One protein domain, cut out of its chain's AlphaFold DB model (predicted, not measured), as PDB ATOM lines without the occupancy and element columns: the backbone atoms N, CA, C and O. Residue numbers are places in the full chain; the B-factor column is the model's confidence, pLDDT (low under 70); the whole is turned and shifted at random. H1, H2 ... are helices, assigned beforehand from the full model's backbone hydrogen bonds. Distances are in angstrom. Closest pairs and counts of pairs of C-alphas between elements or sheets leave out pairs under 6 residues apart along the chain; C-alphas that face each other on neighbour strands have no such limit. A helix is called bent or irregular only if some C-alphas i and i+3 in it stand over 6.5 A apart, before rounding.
ATOM      1  N   ILE A   2     175.607 139.594 143.340       49.09
ATOM      2  CA  ILE A   2     174.758 138.852 144.280       49.09
ATOM      3  C   ILE A   2     174.774 139.688 145.558       49.09
ATOM      4  O   ILE A   2     175.848 139.880 146.127       49.09
ATOM      5  N   THR A   3     173.647 140.282 145.940       61.59
ATOM      6  CA  THR A   3     173.551 140.994 147.214       61.59
ATOM      7  C   THR A   3     173.615 139.980 148.353       61.59
ATOM      8  O   THR A   3     173.007 138.912 148.291       61.59
ATOM      9  N   ASP A   4     174.429 140.278 149.367       71.81
ATOM     10  CA  ASP A   4     174.524 139.450 150.567       71.81
ATOM     11  C   ASP A   4     173.257 139.688 151.411       71.81
ATOM     12  O   ASP A   4     173.049 140.818 151.876       71.81
ATOM     13  N   PRO A   5     172.415 138.663 151.642       72.81
ATOM     14  CA  PRO A   5     171.165 138.814 152.388       72.81
ATOM     15  C   PRO A   5     171.380 139.343 153.816       72.81
ATOM     16  O   PRO A   5     170.487 139.961 154.397       72.81
ATOM     17  N   LYS A   6     172.577 139.168 154.393       75.19
ATOM     18  CA  LYS A   6     172.940 139.704 155.710       75.19
ATOM     19  C   LYS A   6     173.122 141.223 155.690       75.19
ATOM     20  O   LYS A   6     172.813 141.894 156.678       75.19
ATOM     21  N   SER A   7     173.618 141.770 154.581       80.69
ATOM     22  CA  SER A   7     173.806 143.213 154.414       80.69
ATOM     23  C   SER A   7     172.458 143.925 154.303       80.69
ATOM     24  O   SER A   7     172.219 144.896 155.020       80.69
ATOM     25  N   GLU A   8     171.539 143.380 153.504       82.38
ATOM     26  CA  GLU A   8     170.188 143.929 153.338       82.38
ATOM     27  C   GLU A   8     169.380 143.873 154.642       82.38
ATOM     28  O   GLU A   8     168.775 144.872 155.033       82.38
ATOM     29  N   LEU A   9     169.446 142.753 155.375       84.44
ATOM     30  CA  LEU A   9     168.808 142.617 156.689       84.44
ATOM     31  C   LEU A   9     169.329 143.663 157.690       84.44
ATOM     32  O   LEU A   9     168.554 144.233 158.456       84.44
ATOM     33  N   THR A  10     170.636 143.942 157.677       85.94
ATOM     34  CA  THR A  10     171.251 144.925 158.582       85.94
ATOM     35  C   THR A  10     170.749 146.337 158.288       85.94
ATOM     36  O   THR A  10     170.345 147.049 159.208       85.94
ATOM     37  N   VAL A  11     170.730 146.731 157.010       86.12
ATOM     38  CA  VAL A  11     170.214 148.041 156.584       86.12
ATOM     39  C   VAL A  11     168.733 148.165 156.931       86.12
ATOM     40  O   VAL A  11     168.321 149.174 157.499       86.12
ATOM     41  N   PHE A  12     167.948 147.119 156.674       87.19
ATOM     42  CA  PHE A  12     166.533 147.078 157.021       87.19
ATOM     43  C   PHE A  12     166.299 147.296 158.525       87.19
ATOM     44  O   PHE A  12     165.553 148.199 158.907       87.19
ATOM     45  N   LEU A  13     166.975 146.533 159.390       88.50
ATOM     46  CA  LEU A  13     166.842 146.671 160.845       88.50
ATOM     47  C   LEU A  13     167.274 148.058 161.337       88.50
ATOM     48  O   LEU A  13     166.661 148.609 162.255       88.50
ATOM     49  N   GLN A  14     168.284 148.655 160.706       89.31
ATOM     50  CA  GLN A  14     168.705 150.020 161.003       89.31
ATOM     51  C   GLN A  14     167.619 151.040 160.633       89.31
ATOM     52  O   GLN A  14     167.292 151.905 161.449       89.31
ATOM     53  N   THR A  15     167.018 150.924 159.447       89.44
ATOM     54  CA  THR A  15     165.908 151.789 159.022       89.44
ATOM     55  C   THR A  15     164.712 151.658 159.963       89.44
ATOM     56  O   THR A  15     164.167 152.670 160.407       89.44
ATOM     57  N   VAL A  16     164.347 150.430 160.338       88.56
ATOM     58  CA  VAL A  16     163.278 150.173 161.311       88.56
ATOM     59  C   VAL A  16     163.612 150.803 162.663       88.56
ATOM     60  O   VAL A  16     162.761 151.463 163.251       88.56
ATOM     61  N   SER A  17     164.852 150.676 163.140       89.94
ATOM     62  CA  SER A  17     165.293 151.289 164.399       89.94
ATOM     63  C   SER A  17     165.137 152.814 164.406       89.94
ATOM     64  O   SER A  17     164.687 153.395 165.399       89.94
ATOM     65  N   VAL A  18     165.448 153.473 163.287       91.94
ATOM     66  CA  VAL A  18     165.233 154.920 163.127       91.94
ATOM     67  C   VAL A  18     163.743 155.257 163.148       91.94
ATOM     68  O   VAL A  18     163.343 156.148 163.899       91.94
ATOM     69  N   ALA A  19     162.925 154.523 162.390       89.31
ATOM     70  CA  ALA A  19     161.480 154.738 162.339       89.31
ATOM     71  C   ALA A  19     160.829 154.581 163.724       89.31
ATOM     72  O   ALA A  19     160.059 155.440 164.150       89.31
ATOM     73  N   VAL A  20     161.207 153.544 164.479       90.50
ATOM     74  CA  VAL A  20     160.727 153.319 165.852       90.50
ATOM     75  C   VAL A  20     161.117 154.466 166.767       90.50
ATOM     76  O   VAL A  20     160.288 154.943 167.535       90.50
ATOM     77  N   ARG A  21     162.362 154.945 166.691       93.12
ATOM     78  CA  ARG A  21     162.819 156.063 167.526       93.12
ATOM     79  C   ARG A  21     162.001 157.327 167.271       93.12
ATOM     80  O   ARG A  21     161.611 157.992 168.228       93.12
ATOM     81  N   GLN A  22     161.751 157.651 166.004       93.44
ATOM     82  CA  GLN A  22     160.960 158.820 165.621       93.44
ATOM     83  C   GLN A  22     159.506 158.687 166.084       93.44
ATOM     84  O   GLN A  22     158.971 159.617 166.688       93.44
ATOM     85  N   LEU A  23     158.902 157.515 165.871       92.56
ATOM     86  CA  LEU A  23     157.547 157.212 166.327       92.56
ATOM     87  C   LEU A  23     157.427 157.329 167.851       92.56
ATOM     88  O   LEU A  23     156.518 157.982 168.351       92.56
ATOM     89  N   LYS A  24     158.397 156.783 168.587       94.44
ATOM     90  CA  LYS A  24     158.467 156.866 170.048       94.44
ATOM     91  C   LYS A  24     158.484 158.314 170.540       94.44
ATOM     92  O   LYS A  24     157.722 158.682 171.426       94.44
ATOM     93  N   GLN A  25     159.322 159.153 169.930       94.06
ATOM     94  CA  GLN A  25     159.397 160.579 170.258       94.06
ATOM     95  C   GLN A  25     158.104 161.327 169.932       94.06
ATOM     96  O   GLN A  25     157.804 162.334 170.567       94.06
ATOM     97  N   GLN A  26     157.380 160.912 168.892       93.19
ATOM     98  CA  GLN A  26     156.079 161.485 168.565       93.19
ATOM     99  C   GLN A  26     155.032 161.096 169.611       93.19
ATOM    100  O   GLN A  26     154.414 161.989 170.178       93.19
ATOM    101  N   LEU A  27     154.914 159.803 169.925       92.69
ATOM    102  CA  LEU A  27     154.004 159.289 170.950       92.69
ATOM    103  C   LEU A  27     154.226 159.978 172.300       92.69
ATOM    104  O   LEU A  27     153.279 160.480 172.894       92.69
ATOM    105  N   GLN A  28     155.482 160.086 172.742       93.88
ATOM    106  CA  GLN A  28     155.829 160.797 173.976       93.88
ATOM    107  C   GLN A  28     155.320 162.241 173.960       93.88
ATOM    108  O   GLN A  28     154.596 162.639 174.863       93.88
ATOM    109  N   ARG A  29     155.592 163.006 172.895       93.56
ATOM    110  CA  ARG A  29     155.122 164.398 172.777       93.56
ATOM    111  C   ARG A  29     153.600 164.521 172.778       93.56
ATOM    112  O   ARG A  29     153.074 165.454 173.383       93.56
ATOM    113  N   ASP A  30     152.907 163.621 172.088       91.88
ATOM    114  CA  ASP A  30     151.450 163.658 171.973       91.88
ATOM    115  C   ASP A  30     150.790 163.366 173.331       91.88
ATOM    116  O   ASP A  30     149.900 164.106 173.762       91.88
ATOM    117  N   TYR A  31     151.293 162.366 174.059       91.38
ATOM    118  CA  TYR A  31     150.793 162.008 175.385       91.38
ATOM    119  C   TYR A  31     151.248 162.961 176.496       91.38
ATOM    120  O   TYR A  31     150.458 163.265 177.383       91.38
ATOM    121  N   GLU A  32     152.465 163.506 176.438       93.12
ATOM    122  CA  GLU A  32     152.922 164.558 177.358       93.12
ATOM    123  C   GLU A  32     152.067 165.823 177.227       93.12
ATOM    124  O   GLU A  32     151.784 166.490 178.220       93.12
ATOM    125  N   ARG A  33     151.619 166.157 176.009       91.38
ATOM    126  CA  ARG A  33     150.705 167.285 175.792       91.38
ATOM    127  C   ARG A  33     149.322 167.021 176.388       91.38
ATOM    128  O   ARG A  33     148.708 167.957 176.893       91.38
ATOM    129  N   ALA A  34     148.830 165.786 176.303       89.56
ATOM    130  CA  ALA A  34     147.539 165.398 176.869       89.56
ATOM    131  C   ALA A  34     147.583 165.291 178.405       89.56
ATOM    132  O   ALA A  34     146.640 165.700 179.080       89.56
ATOM    133  N   TYR A  35     148.696 164.793 178.952       91.25
ATOM    134  CA  TYR A  35     148.870 164.483 180.370       91.25
ATOM    135  C   TYR A  35     150.210 165.013 180.908       91.25
ATOM    136  O   TYR A  35     151.089 164.227 181.274       91.25
ATOM    137  N   PRO A  36     150.393 166.342 181.007       90.31
ATOM    138  CA  PRO A  36     151.664 166.937 181.431       90.31
ATOM    139  C   PRO A  36     152.096 166.503 182.840       90.31
ATOM    140  O   PRO A  36     153.286 166.369 183.117       90.31
ATOM    141  N   GLN A  37     151.138 166.225 183.724       93.56
ATOM    142  CA  GLN A  37     151.372 165.730 185.079       93.56
ATOM    143  C   GLN A  37     151.836 164.264 185.138       93.56
ATOM    144  O   GLN A  37     152.306 163.826 186.183       93.56
ATOM    145  N   LEU A  38     151.710 163.508 184.040       92.69
ATOM    146  CA  LEU A  38     152.076 162.088 183.954       92.69
ATOM    147  C   LEU A  38     153.309 161.851 183.079       92.69
ATOM    148  O   LEU A  38     153.557 160.718 182.683       92.69
ATOM    149  N   ARG A  39     154.092 162.891 182.780       92.62
ATOM    150  CA  ARG A  39     155.248 162.826 181.874       92.62
ATOM    151  C   ARG A  39     156.148 161.611 182.111       92.62
ATOM    152  O   ARG A  39     156.414 160.863 181.177       92.62
ATOM    153  N   ASP A  40     156.573 161.381 183.350       94.12
ATOM    154  CA  ASP A  40     157.485 160.276 183.672       94.12
ATOM    155  C   ASP A  40     156.837 158.901 183.443       94.12
ATOM    156  O   ASP A  40     157.485 157.977 182.953       94.12
ATOM    157  N   ILE A  41     155.536 158.787 183.723       93.38
ATOM    158  CA  ILE A  41     154.744 157.575 183.484       93.38
ATOM    159  C   ILE A  41     154.577 157.341 181.976       93.38
ATOM    160  O   ILE A  41     154.781 156.226 181.505       93.38
ATOM    161  N   ILE A  42     154.280 158.388 181.203       93.44
ATOM    162  CA  ILE A  42     154.185 158.318 179.739       93.44
ATOM    163  C   ILE A  42     155.515 157.876 179.123       93.44
ATOM    164  O   ILE A  42     155.525 156.994 178.265       93.44
ATOM    165  N   HIS A  43     156.641 158.442 179.565       94.56
ATOM    166  CA  HIS A  43     157.957 158.010 179.097       94.56
ATOM    167  C   HIS A  43     158.203 156.527 179.387       94.56
ATOM    168  O   HIS A  43     158.642 155.812 178.487       94.56
ATOM    169  N   LEU A  44     157.880 156.073 180.604       95.38
ATOM    170  CA  LEU A  44     158.045 154.682 181.017       95.38
ATOM    171  C   LEU A  44     157.212 153.724 180.157       95.38
ATOM    172  O   LEU A  44     157.764 152.777 179.608       95.38
ATOM    173  N   ILE A  45     155.917 153.996 179.998       94.56
ATOM    174  CA  ILE A  45     154.997 153.154 179.217       94.56
ATOM    175  C   ILE A  45     155.451 153.066 177.765       94.56
ATOM    176  O   ILE A  45     155.520 151.983 177.193       94.56
ATOM    177  N   VAL A  46     155.779 154.207 177.158       94.69
ATOM    178  CA  VAL A  46     156.189 154.241 175.753       94.69
ATOM    179  C   VAL A  46     157.516 153.499 175.543       94.69
ATOM    180  O   VAL A  46     157.698 152.858 174.508       94.69
ATOM    181  N   ASP A  47     158.437 153.543 176.508       95.19
ATOM    182  CA  ASP A  47     159.676 152.764 176.458       95.19
ATOM    183  C   ASP A  47     159.421 151.260 176.643       95.19
ATOM    184  O   ASP A  47     159.955 150.452 175.879       95.19
ATOM    185  N   GLU A  48     158.572 150.885 177.601       95.75
ATOM    186  CA  GLU A  48     158.194 149.495 177.867       95.75
ATOM    187  C   GLU A  48     157.504 148.858 176.653       95.75
ATOM    188  O   GLU A  48     157.927 147.804 176.166       95.75
ATOM    189  N   GLU A  49     156.492 149.526 176.100       96.00
ATOM    190  CA  GLU A  49     155.762 149.023 174.938       96.00
ATOM    191  C   GLU A  49     156.621 149.047 173.666       96.00
ATOM    192  O   GLU A  49     156.472 148.169 172.817       96.00
ATOM    193  N   ALA A  50     157.597 149.957 173.537       93.62
ATOM    194  CA  ALA A  50     158.583 149.897 172.453       93.62
ATOM    195  C   ALA A  50     159.448 148.639 172.545       93.62
ATOM    196  O   ALA A  50     159.623 147.939 171.545       93.62
ATOM    197  N   SER A  51     159.960 148.317 173.733       94.75
ATOM    198  CA  SER A  51     160.700 147.074 173.967       94.75
ATOM    199  C   SER A  51     159.844 145.838 173.696       94.75
ATOM    200  O   SER A  51     160.328 144.864 173.118       94.75
ATOM    201  N   ARG A  52     158.558 145.884 174.050       94.50
ATOM    202  CA  ARG A  52     157.614 144.803 173.772       94.50
ATOM    203  C   ARG A  52     157.290 144.667 172.284       94.50
ATOM    204  O   ARG A  52     157.238 143.556 171.770       94.50
ATOM    205  N   ALA A  53     157.144 145.767 171.555       94.56
ATOM    206  CA  ALA A  53     156.935 145.731 170.111       94.56
ATOM    207  C   ALA A  53     158.100 145.020 169.394       94.56
ATOM    208  O   ALA A  53     157.870 144.231 168.478       94.56
ATOM    209  N   TRP A  54     159.337 145.247 169.856       93.31
ATOM    210  CA  TRP A  54     160.531 144.559 169.351       93.31
ATOM    211  C   TRP A  54     160.553 143.058 169.646       93.31
ATOM    212  O   TRP A  54     161.121 142.303 168.859       93.31
ATOM    213  N   SER A  55     159.964 142.605 170.757       94.25
ATOM    214  CA  SER A  55     159.900 141.173 171.075       94.25
ATOM    215  C   SER A  55     158.799 140.443 170.304       94.25
ATOM    216  O   SER A  55     158.904 139.239 170.080       94.25
ATOM    217  N   LEU A  56     157.760 141.168 169.876       92.69
ATOM    218  CA  LEU A  56     156.611 140.614 169.161       92.69
ATOM    219  C   LEU A  56     156.784 140.596 167.637       92.69
ATOM    220  O   LEU A  56     156.187 139.751 166.974       92.69
ATOM    221  N   SER A  57     157.556 141.522 167.060       90.19
ATOM    222  CA  SER A  57     157.672 141.656 165.604       90.19
ATOM    223  C   SER A  57     158.992 142.288 165.164       90.19
ATOM    224  O   SER A  57     159.557 143.140 165.845       90.19
ATOM    225  N   LEU A  58     159.435 141.945 163.950       87.31
ATOM    226  CA  LEU A  58     160.500 142.666 163.234       87.31
ATOM    227  C   LEU A  58     160.041 144.042 162.716       87.31
ATOM    228  O   LEU A  58     160.863 144.832 162.253       87.31
ATOM    229  N   PHE A  59     158.739 144.335 162.809       89.19
ATOM    230  CA  PHE A  59     158.108 145.605 162.445       89.19
ATOM    231  C   PHE A  59     157.463 146.271 163.675       89.19
ATOM    232  O   PHE A  59     156.258 146.526 163.689       89.19
ATOM    233  N   PRO A  60     158.244 146.577 164.723       89.94
ATOM    234  CA  PRO A  60     157.747 147.170 165.969       89.94
ATOM    235  C   PRO A  60     156.967 148.475 165.763       89.94
ATOM    236  O   PRO A  60     156.036 148.756 166.505       89.94
ATOM    237  N   HIS A  61     157.299 149.269 164.741       88.69
ATOM    238  CA  HIS A  61     156.625 150.540 164.455       88.69
ATOM    239  C   HIS A  61     155.156 150.384 164.027       88.69
ATOM    240  O   HIS A  61     154.414 151.354 164.114       88.69
ATOM    241  N   LEU A  62     154.737 149.194 163.575       89.81
ATOM    242  CA  LEU A  62     153.337 148.911 163.244       89.81
ATOM    243  C   LEU A  62     152.504 148.564 164.479       89.81
ATOM    244  O   LEU A  62     151.306 148.792 164.475       89.81
ATOM    245  N   LEU A  63     153.137 148.004 165.513       91.00
ATOM    246  CA  LEU A  63     152.459 147.544 166.728       91.00
ATOM    247  C   LEU A  63     152.539 148.560 167.867       91.00
ATOM    248  O   LEU A  63     151.682 148.576 168.742       91.00
ATOM    249  N   LEU A  64     153.590 149.383 167.885       92.38
ATOM    250  CA  LEU A  64     153.874 150.298 168.984       92.38
ATOM    251  C   LEU A  64     152.714 151.258 169.316       92.38
ATOM    252  O   LEU A  64     152.431 151.394 170.503       92.38
ATOM    253  N   PRO A  65     152.036 151.908 168.346       92.44
ATOM    254  CA  PRO A  65     150.924 152.807 168.662       92.44
ATOM    255  C   PRO A  65     149.797 152.079 169.400       92.44
ATOM    256  O   PRO A  65     149.440 152.482 170.503       92.44
ATOM    257  N   ASP A  66     149.346 150.945 168.858       91.44
ATOM    258  CA  ASP A  66     148.262 150.140 169.429       91.44
ATOM    259  C   ASP A  66     148.612 149.611 170.829       91.44
ATOM    260  O   ASP A  66     147.772 149.579 171.727       91.44
ATOM    261  N   LEU A  67     149.869 149.201 171.041       93.62
ATOM    262  CA  LEU A  67     150.343 148.733 172.345       93.62
ATOM    263  C   LEU A  67     150.343 149.847 173.395       93.62
ATOM    264  O   LEU A  67     149.933 149.614 174.533       93.62
ATOM    265  N   VAL A  68     150.778 151.051 173.014       92.56
ATOM    266  CA  VAL A  68     150.744 152.221 173.896       92.56
ATOM    267  C   VAL A  68     149.303 152.606 174.200       92.56
ATOM    268  O   VAL A  68     148.973 152.759 175.370       92.56
ATOM    269  N   GLU A  69     148.435 152.702 173.193       91.81
ATOM    270  CA  GLU A  69     147.012 153.011 173.382       91.81
ATOM    271  C   GLU A  69     146.348 152.015 174.337       91.81
ATOM    272  O   GLU A  69     145.777 152.416 175.352       91.81
ATOM    273  N   ALA A  70     146.538 150.713 174.113       92.25
ATOM    274  CA  ALA A  70     146.000 149.675 174.986       92.25
ATOM    275  C   ALA A  70     146.564 149.732 176.418       92.25
ATOM    276  O   ALA A  70     145.899 149.300 177.362       92.25
ATOM    277  N   HIS A  71     147.796 150.209 176.619       93.75
ATOM    278  CA  HIS A  71     148.348 150.407 177.960       93.75
ATOM    279  C   HIS A  71     147.740 151.649 178.626       93.75
ATOM    280  O   HIS A  71     147.339 151.594 179.786       93.75
ATOM    281  N   ILE A  72     147.610 152.749 177.890       90.75
ATOM    282  CA  ILE A  72     147.001 153.996 178.365       90.75
ATOM    283  C   ILE A  72     145.541 153.771 178.781       90.75
ATOM    284  O   ILE A  72     145.149 154.188 179.872       90.75
ATOM    285  N   GLU A  73     144.766 153.022 177.996       91.00
ATOM    286  CA  GLU A  73     143.387 152.655 178.340       91.00
ATOM    287  C   GLU A  73     143.305 151.864 179.655       91.00
ATOM    288  O   GLU A  73     142.419 152.108 180.477       91.00
ATOM    289  N   LYS A  74     144.265 150.968 179.930       92.19
ATOM    290  CA  LYS A  74     144.332 150.238 181.216       92.19
ATOM    291  C   LYS A  74     144.568 151.156 182.411       92.19
ATOM    292  O   LYS A  74     144.222 150.789 183.533       92.19
ATOM    293  N   LEU A  75     145.147 152.333 182.188       88.38
ATOM    294  CA  LEU A  75     145.324 153.363 183.210       88.38
ATOM    295  C   LEU A  75     144.088 154.262 183.359       88.38
ATOM    296  O   LEU A  75     144.130 155.214 184.135       88.38
ATOM    297  N   ASN A  76     142.981 153.939 182.679       89.25
ATOM    298  CA  ASN A  76     141.758 154.743 182.600       89.25
ATOM    299  C   ASN A  76     142.015 156.151 182.041       89.25
ATOM    300  O   ASN A  76     141.361 157.118 182.435       89.25
ATOM    301  N   LEU A  77     143.005 156.267 181.157       86.75
ATOM    302  CA  LEU A  77     143.304 157.484 180.421       86.75
ATOM    303  C   LEU A  77     142.736 157.355 179.010       86.75
ATOM    304  O   LEU A  77     142.760 156.281 178.413       86.75
ATOM    305  N   GLU A  78     142.265 158.468 178.464       85.69
ATOM    306  CA  GLU A  78     141.841 158.514 177.070       85.69
ATOM    307  C   GLU A  78     143.074 158.463 176.158       85.69
ATOM    308  O   GLU A  78     144.062 159.171 176.427       85.69
ATOM    309  N   PRO A  79     143.030 157.695 175.057       80.62
ATOM    310  CA  PRO A  79     144.027 157.788 174.007       80.62
ATOM    311  C   PRO A  79     144.175 159.247 173.582       80.62
ATOM    312  O   PRO A  79     143.188 159.947 173.316       80.62
ATOM    313  N   ALA A  80     145.412 159.742 173.532       74.62
ATOM    314  CA  ALA A  80     145.637 161.046 172.936       74.62
ATOM    315  C   ALA A  80     145.100 160.963 171.501       74.62
ATOM    316  O   ALA A  80     145.284 159.944 170.840       74.62
ATOM    317  N   ARG A  81     144.432 162.015 171.001       64.19
ATOM    318  CA  ARG A  81     144.152 162.137 169.560       64.19
ATOM    319  C   ARG A  81     145.480 162.318 168.841       64.19
ATOM    320  O   ARG A  81     145.844 163.411 168.413       64.19
ATOM    321  N   THR A  82     146.232 161.241 168.759       57.16
ATOM    322  CA  THR A  82     147.416 161.134 167.958       57.16
ATOM    323  C   THR A  82     146.932 161.253 166.530       57.16
ATOM    324  O   THR A  82     146.024 160.537 166.103       57.16
ATOM    325  N   ALA A  83     147.527 162.152 165.759       50.12
ATOM    326  CA  ALA A  83     147.359 162.167 164.313       50.12
ATOM    327  C   ALA A  83     148.059 160.944 163.678       50.12
ATOM    328  O   ALA A  83     148.744 161.056 162.663       50.12
ATOM    329  N   HIS A  84     147.941 159.771 164.300       52.44
ATOM    330  CA  HIS A  84     148.210 158.496 163.679       52.44
ATOM    331  C   HIS A  84     147.075 158.327 162.691       52.44
ATOM    332  O   HIS A  84     145.925 158.099 163.058       52.44
ATOM    333  N   GLY A  85     147.380 158.608 161.426       43.50
ATOM    334  CA  GLY A  85     146.440 158.382 160.353       43.50
ATOM    335  C   GLY A  85     145.892 156.976 160.516       43.50
ATOM    336  O   GLY A  85     146.631 156.006 160.377       43.50
ATOM    337  N   SER A  86     144.598 156.881 160.807       43.62
ATOM    338  CA  SER A  86     143.808 155.700 160.515       43.62
ATOM    339  C   SER A  86     143.910 155.469 159.005       43.62
ATOM    340  O   SER A  86     143.054 155.875 158.219       43.62
ATOM    341  N   VAL A  87     145.006 154.853 158.576       50.53
ATOM    342  CA  VAL A  87     145.180 154.311 157.235       50.53
ATOM    343  C   VAL A  87     145.204 152.788 157.354       50.53
ATOM    344  O   VAL A  87     146.029 152.088 156.793       50.53
ATOM    345  N   ALA A  88     144.196 152.273 158.057       47.59
ATOM    346  CA  ALA A  88     143.400 151.170 157.532       47.59
ATOM    347  C   ALA A  88     142.316 151.696 156.560       47.59
ATOM    348  O   ALA A  88     141.268 151.083 156.381       47.59
ATOM    349  N   THR A  89     142.528 152.852 155.918       44.22
ATOM    350  CA  THR A  89     141.816 153.151 154.679       44.22
ATOM    351  C   THR A  89     142.440 152.256 153.613       44.22
ATOM    352  O   THR A  89     143.655 152.318 153.418       44.22
ATOM    353  N   PRO A  90     141.661 151.404 152.923       46.84
ATOM    354  CA  PRO A  90     142.200 150.649 151.812       46.84
ATOM    355  C   PRO A  90     142.727 151.678 150.819       46.84
ATOM    356  O   PRO A  90     141.954 152.479 150.283       46.84
ATOM    357  N   HIS A  91     144.037 151.695 150.583       46.84
ATOM    358  CA  HIS A  91     144.558 152.326 149.387       46.84
ATOM    359  C   HIS A  91     143.897 151.602 148.225       46.84
ATOM    360  O   HIS A  91     144.231 150.468 147.888       46.84
ATOM    361  N   ARG A  92     142.869 152.240 147.662       49.16
ATOM    362  CA  ARG A  92     142.278 151.834 146.402       49.16
ATOM    363  C   ARG A  92     143.440 151.890 145.423       49.16
ATOM    364  O   ARG A  92     143.882 152.980 145.070       49.16
ATOM    365  N   PHE A  93     143.990 150.731 145.072       57.84
ATOM    366  CA  PHE A  93     144.953 150.631 143.992       57.84
ATOM    367  C   PHE A  93     144.277 151.264 142.784       57.84
ATOM    368  O   PHE A  93     143.316 150.717 142.238       57.84
ATOM    369  N   SER A  94     144.716 152.462 142.413       59.00
ATOM    370  CA  SER A  94     144.371 153.027 141.125       59.00
ATOM    371  C   SER A  94     144.978 152.075 140.110       59.00
ATOM    372  O   SER A  94     146.184 152.098 139.882       59.00
ATOM    373  N   VAL A  95     144.146 151.183 139.567       50.34
ATOM    374  CA  VAL A  95     144.451 150.428 138.356       50.34
ATOM    375  C   VAL A  95     145.002 151.442 137.369       50.34
ATOM    376  O   VAL A  95     144.288 152.349 136.935       50.34
ATOM    377  N   ALA A  96     146.296 151.331 137.073       51.75
ATOM    378  CA  ALA A  96     146.883 152.033 135.957       51.75
ATOM    379  C   ALA A  96     146.077 151.595 134.736       51.75
ATOM    380  O   ALA A  96     146.106 150.426 134.346       51.75
ATOM    381  N   LYS A  97     145.283 152.514 134.179       47.28
ATOM    382  CA  LYS A  97     144.615 152.311 132.899       47.28
ATOM    383  C   LYS A  97     145.692 152.329 131.816       47.28
ATOM    384  O   LYS A  97     145.826 153.302 131.088       47.28
ATOM    385  N   ASN A  98     146.448 151.241 131.710       58.56
ATOM    386  CA  ASN A  98     147.064 150.850 130.454       58.56
ATOM    387  C   ASN A  98     145.925 150.365 129.558       58.56
ATOM    388  O   ASN A  98     145.647 149.174 129.465       58.56
ATOM    389  N   PHE A  99     145.194 151.311 128.979       55.22
ATOM    390  CA  PHE A  99     144.302 151.030 127.870       55.22
ATOM    391  C   PHE A  99     144.728 151.955 126.742       55.22
ATOM    392  O   PHE A  99     144.229 153.070 126.619       55.22
ATOM    393  N   GLU A 100     145.719 151.509 125.974       55.78
ATOM    394  CA  GLU A 100     145.957 152.051 124.646       55.78
ATOM    395  C   GLU A 100     145.062 151.252 123.685       55.78
ATOM    396  O   GLU A 100     145.282 150.050 123.505       55.78
ATOM    397  N   PRO A 101     143.990 151.837 123.128       53.91
ATOM    398  CA  PRO A 101     143.249 151.182 122.069       53.91
ATOM    399  C   PRO A 101     144.079 151.288 120.790       53.91
ATOM    400  O   PRO A 101     144.374 152.384 120.317       53.91
ATOM    401  N   ALA A 102     144.450 150.141 120.222       56.72
ATOM    402  CA  ALA A 102     145.023 150.078 118.888       56.72
ATOM    403  C   ALA A 102     143.975 150.576 117.879       56.72
ATOM    404  O   ALA A 102     143.101 149.825 117.443       56.72
ATOM    405  N   PHE A 103     144.035 151.858 117.519       58.69
ATOM    406  CA  PHE A 103     143.302 152.372 116.372       58.69
ATOM    407  C   PHE A 103     144.011 151.893 115.106       58.69
ATOM    408  O   PHE A 103     144.973 152.495 114.635       58.69
ATOM    409  N   GLY A 104     143.527 150.776 114.564       53.78
ATOM    410  CA  GLY A 104     143.792 150.398 113.185       53.78
ATOM    411  C   GLY A 104     143.194 151.451 112.254       53.78
ATOM    412  O   GLY A 104     141.975 151.563 112.141       53.78
ATOM    413  N   LEU A 105     144.054 152.226 111.597       45.88
ATOM    414  CA  LEU A 105     143.698 153.045 110.444       45.88
ATOM    415  C   LEU A 105     144.011 152.235 109.181       45.88
ATOM    416  O   LEU A 105     145.160 152.139 108.760       45.88
ATOM    417  N   CYS A 106     142.970 151.643 108.595       42.25
ATOM    418  CA  CYS A 106     142.948 151.262 107.188       42.25
ATOM    419  C   CYS A 106     141.919 152.145 106.478       42.25
ATOM    420  O   CYS A 106     140.725 152.008 106.743       42.25
ATOM    421  N   ALA A 107     142.402 153.018 105.596       43.88
ATOM    422  CA  ALA A 107     141.786 153.409 104.326       43.88
ATOM    423  C   ALA A 107     142.815 154.218 103.529       43.88
ATOM    424  O   ALA A 107     143.315 155.222 104.084       43.88
TER     425      ALA A 107
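Overview. This is residues 2 to 107 of the 107 residues of an uncharacterized protein of Verrucomicrobia bacterium (UniProt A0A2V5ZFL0). Look first for the long helix H1, on which H2 folds back as a helical hairpin; H3 packs on both to make a small three-helix body. Residues 2 to 11 stick out at one end of H1, and the tail, residues 85 to 107, sticks out far from the body and makes the length. The printed part has 106 residues with three named helices, in the order H1, H2, H3, and no named strand: the class is all helix. The whole is extended, with a radius of gyration of the C-alphas of 21.6 A and spans of 82 by 39 by 19 A.

Arrangement. Start at H1, residues 5 to 34; its residues 20 to 32 touch H2, residues 36 to 56, closest at the C-alphas of Glu 32 and Arg 39, 5.4 A apart. This hairpin has a shallow tilt of 23 degrees, opposite ways. Residues 16 to 27 of H1 touch residues 60 to 65 of H3, residues 60 to 74, closest at the C-alphas of Val 20 and His 61, 5.1 A apart, at a shallow tilt of 29 degrees, the same way. Residues 45 to 54 of H2 touch H3, closest at the C-alphas of Ala 53 and Pro 60, 4.5 A apart, at a steep tilt of 47 degrees, opposite ways. The helix packing is mostly aligned, but only just: 2 of 3 touching pairs are at a shallow tilt. Every O i to N i+4 pair in H1 is within hydrogen-bond range, against 15 of 17 in H2 and 9 of 11 in H3.

Along the chain. Find C-alpha 5 at (171.165, 138.814, 152.388); from there H1 runs 43.2 A to C-alpha 34. H2 runs 29.5 A, with a kink of 33 degrees near residue 43, and is irregular: C-alphas 37 and 40 are 8.3 A apart. H3 runs 20.5 A to C-alpha 74 at (144.332, 150.238, 181.216) and is irregular: C-alphas 62 and 65 are 7.1 A apart.

Size, cuts and confidence. The two C-alphas farthest apart are those of Gln 37 and Ala 107, 82.2 A. Without the stretches that stand free, the body spans 36 by 21 by 19 A. The printed part has no cut, and both links between helices are tight. Residues 75 to 107, with no named element, run to the chain's last residue. The model's pLDDT is under 70 at residues 2 to 3 and 81 to 107.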